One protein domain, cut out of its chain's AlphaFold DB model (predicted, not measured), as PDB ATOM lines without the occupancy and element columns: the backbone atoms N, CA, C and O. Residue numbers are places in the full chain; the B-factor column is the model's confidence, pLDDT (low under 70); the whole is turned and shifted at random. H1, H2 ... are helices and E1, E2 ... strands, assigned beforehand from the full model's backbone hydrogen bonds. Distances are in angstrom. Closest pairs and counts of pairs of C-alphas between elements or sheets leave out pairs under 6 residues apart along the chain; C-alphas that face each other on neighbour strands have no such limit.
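What this domain is: This is residues 24 to 71 of the 171 residues of the protein "Acetylornithine aminotransferase" of Xanthobacter autotrophicus (strain ATCC BAA-1158 / Py2) (UniProt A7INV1). A small two-stranded hairpin, E1 and E2, has the short helix H1 just past the far end of E2 and the longer helix H2 beside the turn at its other end, set off from both strands, a loose, open arrangement in which residues 41 to 50 and 66 to 71 stick out. The printed part has 48 residues, in the order E1, E2, H1, H2, class mixed; the radius of gyration of the C-alphas is 12.7 A, the spans 33 by 21 by 19 A.

Where its parts are: Find C-alpha 24 at (301.679, 371.665, 396.851), where E1, residues 24 to 27, begins. E2 is residues 35 to 39, 13.2 A long; H1 is residues 41 to 44. H2, residues 56 to 69, runs 20.0 A to C-alpha 69 at (310.559, 377.244, 381.517).

How they stand to each other: E1 and E2 are an antiparallel hairpin at 167 degrees; look for N 36 and O 26, 2.7 A apart, within hydrogen-bond range. H2 is apart from E1, E2 and H1. H2 has 8 of 10 O i to N i+4 pairs within range; H1 is too short for one, and its single O i to N i+3 pair is not within range.

The domain as a whole: The farthest C-alphas, Pro 48 and Ala 71, are 36.0 A apart. The printed part has no cut; the link H1 to H2 is long. Residues 28 to 33 have pLDDT under 70.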
ATOM      1  N   MET A  24     301.443 370.392 397.529       89.81
ATOM      2  CA  MET A  24     301.679 371.665 396.851       89.81
ATOM      3  C   MET A  24     300.572 371.938 395.834       89.81
ATOM      4  O   MET A  24     300.207 371.066 395.048       89.81
ATOM      5  N   LEU A  25     300.060 373.165 395.850       88.06
ATOM      6  CA  LEU A  25     299.176 373.688 394.816       88.06
ATOM      7  C   LEU A  25     300.012 374.544 393.871       88.06
ATOM      8  O   LEU A  25     300.669 375.489 394.304       88.06
ATOM      9  N   VAL A  26     299.991 374.197 392.593       85.19
ATOM     10  CA  VAL A  26     300.632 374.955 391.522       85.19
ATOM     11  C   VAL A  26     299.536 375.456 390.608       85.19
ATOM     12  O   VAL A  26     298.659 374.701 390.213       85.19
ATOM     13  N   GLY A  27     299.581 376.725 390.262       79.75
ATOM     14  CA  GLY A  27     298.665 377.325 389.315       79.75
ATOM     15  C   GLY A  27     299.165 378.711 388.984       79.75
ATOM     16  O   GLY A  27     299.902 379.319 389.766       79.75
ATOM     17  N   GLU A  28     298.784 379.197 387.819       69.94
ATOM     18  CA  GLU A  28     299.073 380.561 387.422       69.94
ATOM     19  C   GLU A  28     297.804 381.408 387.544       69.94
ATOM     20  O   GLU A  28     296.705 380.952 387.237       69.94
ATOM     21  N   GLY A  29     297.946 382.654 387.995       57.78
ATOM     22  CA  GLY A  29     296.842 383.618 388.042       57.78
ATOM     23  C   GLY A  29     296.640 384.409 386.743       57.78
ATOM     24  O   GLY A  29     295.847 385.346 386.753       57.78
ATOM     25  N   GLY A  30     297.379 384.100 385.669       54.19
ATOM     26  CA  GLY A  30     297.537 384.965 384.490       54.19
ATOM     27  C   GLY A  30     296.986 384.431 383.166       54.19
ATOM     28  O   GLY A  30     297.146 385.105 382.152       54.19
ATOM     29  N   GLY A  31     296.289 383.289 383.156       58.31
ATOM     30  CA  GLY A  31     295.553 382.829 381.971       58.31
ATOM     31  C   GLY A  31     295.772 381.374 381.575       58.31
ATOM     32  O   GLY A  31     295.050 380.893 380.704       58.31
ATOM     33  N   LEU A  32     296.692 380.645 382.214       64.12
ATOM     34  CA  LEU A  32     296.814 379.209 381.968       64.12
ATOM     35  C   LEU A  32     295.617 378.430 382.536       64.12
ATOM     36  O   LEU A  32     295.347 378.529 383.737       64.12
ATOM     37  N   PRO A  33     294.931 377.586 381.739       68.19
ATOM     38  CA  PRO A  33     293.828 376.748 382.209       68.19
ATOM     39  C   PRO A  33     294.338 375.513 382.974       68.19
ATOM     40  O   PRO A  33     293.789 374.417 382.845       68.19
ATOM     41  N   LEU A  34     295.409 375.660 383.761       74.94
ATOM     42  CA  LEU A  34     296.002 374.573 384.524       74.94
ATOM     43  C   LEU A  34     296.307 374.983 385.964       74.94
ATOM     44  O   LEU A  34     297.079 375.901 386.241       74.94
ATOM     45  N   ALA A  35     295.758 374.195 386.881       81.81
ATOM     46  CA  ALA A  35     296.257 374.062 388.235       81.81
ATOM     47  C   ALA A  35     296.606 372.588 388.484       81.81
ATOM     48  O   ALA A  35     295.923 371.684 388.001       81.81
ATOM     49  N   ALA A  36     297.669 372.344 389.238       84.56
ATOM     50  CA  ALA A  36     298.131 371.025 389.624       84.56
ATOM     51  C   ALA A  36     298.167 370.901 391.149       84.56
ATOM     52  O   ALA A  36     298.725 371.743 391.855       84.56
ATOM     53  N   LEU A  37     297.596 369.807 391.647       88.06
ATOM     54  CA  LEU A  37     297.764 369.350 393.019       88.06
ATOM     55  C   LEU A  37     298.869 368.290 393.036       88.06
ATOM     56  O   LEU A  37     298.693 367.194 392.507       88.06
ATOM     57  N   VAL A  38     300.008 368.613 393.643       88.56
ATOM     58  CA  VAL A  38     301.156 367.710 393.786       88.56
ATOM     59  C   VAL A  38     301.169 367.162 395.209       88.56
ATOM     60  O   VAL A  38     301.152 367.926 396.170       88.56
ATOM     61  N   LEU A  39     301.192 365.838 395.350       90.69
ATOM     62  CA  LEU A  39     301.115 365.134 396.633       90.69
ATOM     63  C   LEU A  39     302.208 364.077 396.721       90.69
ATOM     64  O   LEU A  39     302.545 363.437 395.723       90.69
ATOM     65  N   THR A  40     302.700 363.806 397.928       89.81
ATOM     66  CA  THR A  40     303.528 362.615 398.140       89.81
ATOM     67  C   THR A  40     302.683 361.341 398.040       89.81
ATOM     68  O   THR A  40     301.487 361.322 398.347       89.81
ATOM     69  N   ALA A  41     303.313 360.221 397.672       88.75
ATOM     70  CA  ALA A  41     302.633 358.925 397.539       88.75
ATOM     71  C   ALA A  41     301.968 358.434 398.842       88.75
ATOM     72  O   ALA A  41     301.083 357.575 398.818       88.75
ATOM     73  N   LYS A  42     302.403 358.944 400.002       88.94
ATOM     74  CA  LYS A  42     301.764 358.684 401.298       88.94
ATOM     75  C   LYS A  42     300.377 359.325 401.360       88.94
ATOM     76  O   LYS A  42     299.429 358.651 401.746       88.94
ATOM     77  N   TRP A  43     300.261 360.589 400.959       86.62
ATOM     78  CA  TRP A  43     299.014 361.353 401.017       86.62
ATOM     79  C   TRP A  43     298.069 361.043 399.858       86.62
ATOM     80  O   TRP A  43     296.860 360.979 400.067       86.62
ATOM     81  N   ALA A  44     298.602 360.733 398.674       86.31
ATOM     82  CA  ALA A  44     297.796 360.340 397.517       86.31
ATOM     83  C   ALA A  44     296.897 359.117 397.796       86.31
ATOM     84  O   ALA A  44     295.781 359.045 397.295       86.31
ATOM     85  N   ARG A  45     297.346 358.183 398.649       85.56
ATOM     86  CA  ARG A  45     296.564 356.998 399.056       85.56
ATOM     87  C   ARG A  45     295.307 357.324 399.863       85.56
ATOM     88  O   ARG A  45     294.408 356.494 399.921       85.56
ATOM     89  N   GLY A  46     295.268 358.487 400.508       83.44
ATOM     90  CA  GLY A  46     294.134 358.931 401.316       83.44
ATOM     91  C   GLY A  46     293.074 359.704 400.531       83.44
ATOM     92  O   GLY A  46     292.071 360.092 401.125       83.44
ATOM     93  N   LEU A  47     293.282 359.960 399.233       79.62
ATOM     94  CA  LEU A  47     292.320 360.700 398.422       79.62
ATOM     95  C   LEU A  47     291.056 359.858 398.167       79.62
ATOM     96  O   LEU A  47     291.160 358.739 397.657       79.62
ATOM     97  N   PRO A  48     289.857 360.374 398.491       75.12
ATOM     98  CA  PRO A  48     288.613 359.685 398.195       75.12
ATOM     99  C   PRO A  48     288.280 359.815 396.702       75.12
ATOM    100  O   PRO A  48     287.907 360.884 396.228       75.12
ATOM    101  N   GLY A  49     288.374 358.709 395.966       73.12
ATOM    102  CA  GLY A  49     287.901 358.626 394.582       73.12
ATOM    103  C   GLY A  49     288.758 359.380 393.556       73.12
ATOM    104  O   GLY A  49     289.947 359.616 393.757       73.12
ATOM    105  N   THR A  50     288.145 359.704 392.415       75.44
ATOM    106  CA  THR A  50     288.806 360.359 391.278       75.44
ATOM    107  C   THR A  50     288.665 361.876 391.386       75.44
ATOM    108  O   THR A  50     287.552 362.389 391.485       75.44
ATOM    109  N   LEU A  51     289.787 362.601 391.339       79.12
ATOM    110  CA  LEU A  51     289.789 364.065 391.274       79.12
ATOM    111  C   LEU A  51     289.433 364.555 389.859       79.12
ATOM    112  O   LEU A  51     289.734 363.855 388.888       79.12
ATOM    113  N   PRO A  52     288.839 365.757 389.712       77.81
ATOM    114  CA  PRO A  52     288.646 366.377 388.406       77.81
ATOM    115  C   PRO A  52     289.978 366.477 387.656       77.81
ATOM    116  O   PRO A  52     290.942 367.046 388.168       77.81
ATOM    117  N   ALA A  53     290.032 365.898 386.458       76.12
ATOM    118  CA  ALA A  53     291.204 365.954 385.594       76.12
ATOM    119  C   ALA A  53     291.054 367.084 384.569       76.12
ATOM    120  O   ALA A  53     289.947 367.375 384.114       76.12
ATOM    121  N   THR A  54     292.176 367.706 384.204       80.25
ATOM    122  CA  THR A  54     292.208 368.693 383.118       80.25
ATOM    123  C   THR A  54     291.969 368.026 381.755       80.25
ATOM    124  O   THR A  54     292.081 366.803 381.625       80.25
ATOM    125  N   THR A  55     291.645 368.811 380.729       83.81
ATOM    126  CA  THR A  55     291.476 368.298 379.360       83.81
ATOM    127  C   THR A  55     292.830 367.985 378.717       83.81
ATOM    128  O   THR A  55     293.853 368.576 379.064       83.81
ATOM    129  N   GLN A  56     292.856 367.058 377.755       82.81
ATOM    130  CA  GLN A  56     294.094 366.726 377.036       82.81
ATOM    131  C   GLN A  56     294.667 367.934 376.280       82.81
ATOM    132  O   GLN A  56     295.880 368.120 376.277       82.81
ATOM    133  N   ASP A  57     293.801 368.782 375.722       81.06
ATOM    134  CA  ASP A  57     294.208 369.995 375.005       81.06
ATOM    135  C   ASP A  57     294.898 371.004 375.938       81.06
ATOM    136  O   ASP A  57     295.992 371.476 375.635       81.06
ATOM    137  N   ALA A  58     294.322 371.258 377.121       79.56
ATOM    138  CA  ALA A  58     294.920 372.148 378.122       79.56
ATOM    139  C   ALA A  58     296.265 371.611 378.642       79.56
ATOM    140  O   ALA A  58     297.195 372.375 378.921       79.56
ATOM    141  N   LEU A  59     296.392 370.285 378.758       82.19
ATOM    142  CA  LEU A  59     297.645 369.646 379.147       82.19
ATOM    143  C   LEU A  59     298.728 369.817 378.072       82.19
ATOM    144  O   LEU A  59     299.867 370.138 378.411       82.19
ATOM    145  N   ALA A  60     298.383 369.623 376.796       82.50
ATOM    146  CA  ALA A  60     299.313 369.767 375.678       82.50
ATOM    147  C   ALA A  60     299.814 371.212 375.528       82.50
ATOM    148  O   ALA A  60     301.013 371.428 375.367       82.50
ATOM    149  N   GLU A  61     298.925 372.199 375.655       79.56
ATOM    150  CA  GLU A  61     299.294 373.620 375.640       79.56
ATOM    151  C   GLU A  61     300.256 373.965 376.788       79.56
ATOM    152  O   GLU A  61     301.281 374.620 376.586       79.56
ATOM    153  N   THR A  62     299.984 373.451 377.991       79.31
ATOM    154  CA  THR A  62     300.836 373.719 379.157       79.31
ATOM    155  C   THR A  62     302.203 373.033 379.061       79.31
ATOM    156  O   THR A  62     303.191 373.562 379.576       79.31
ATOM    157  N   ALA A  63     302.299 371.882 378.389       83.12
ATOM    158  CA  ALA A  63     303.560 371.161 378.225       83.12
ATOM    159  C   ALA A  63     304.631 372.027 377.540       83.12
ATOM    160  O   ALA A  63     305.747 372.113 378.047       83.12
ATOM    161  N   GLY A  64     304.276 372.751 376.472       83.25
ATOM    162  CA  GLY A  64     305.215 373.638 375.773       83.25
ATOM    163  C   GLY A  64     305.734 374.789 376.645       83.25
ATOM    164  O   GLY A  64     306.898 375.176 376.552       83.25
ATOM    165  N   ILE A  65     304.904 375.305 377.553       82.81
ATOM    166  CA  ILE A  65     305.302 376.360 378.499       82.81
ATOM    167  C   ILE A  65     306.270 375.815 379.545       82.81
ATOM    168  O   ILE A  65     307.270 376.464 379.857       82.81
ATOM    169  N   LEU A  66     306.004 374.616 380.070       83.62
ATOM    170  CA  LEU A  66     306.915 373.954 381.001       83.62
ATOM    171  C   LEU A  66     308.249 373.627 380.322       83.62
ATOM    172  O   LEU A  66     309.298 373.879 380.908       83.62
ATOM    173  N   GLU A  67     308.236 373.141 379.080       87.19
ATOM    174  CA  GLU A  67     309.456 372.904 378.300       87.19
ATOM    175  C   GLU A  67     310.283 374.183 378.130       87.19
ATOM    176  O   GLU A  67     311.489 374.168 378.370       87.19
ATOM    177  N   ALA A  68     309.642 375.308 377.802       86.56
ATOM    178  CA  ALA A  68     310.317 376.600 377.717       86.56
ATOM    179  C   ALA A  68     310.884 377.056 379.076       86.56
ATOM    180  O   ALA A  68     312.007 377.561 379.135       86.56
ATOM    181  N   ALA A  69     310.142 376.858 380.168       84.50
ATOM    182  CA  ALA A  69     310.559 377.244 381.517       84.50
ATOM    183  C   ALA A  69     311.706 376.377 382.073       84.50
ATOM    184  O   ALA A  69     312.525 376.862 382.854       84.50
ATOM    185  N   PHE A  70     311.789 375.108 381.667       86.94
ATOM    186  CA  PHE A  70     312.860 374.183 382.051       86.94
ATOM    187  C   PHE A  70     313.981 374.077 381.007       86.94
ATOM    188  O   PHE A  70     314.918 373.295 381.191       86.94
ATOM    189  N   ALA A  71     313.924 374.871 379.935       91.69
ATOM    190  CA  ALA A  71     314.975 374.914 378.931       91.69
ATOM    191  C   ALA A  71     316.322 375.335 379.563       91.69
ATOM    192  O   ALA A  71     316.360 376.219 380.431       91.69
TER     193      ALA A  71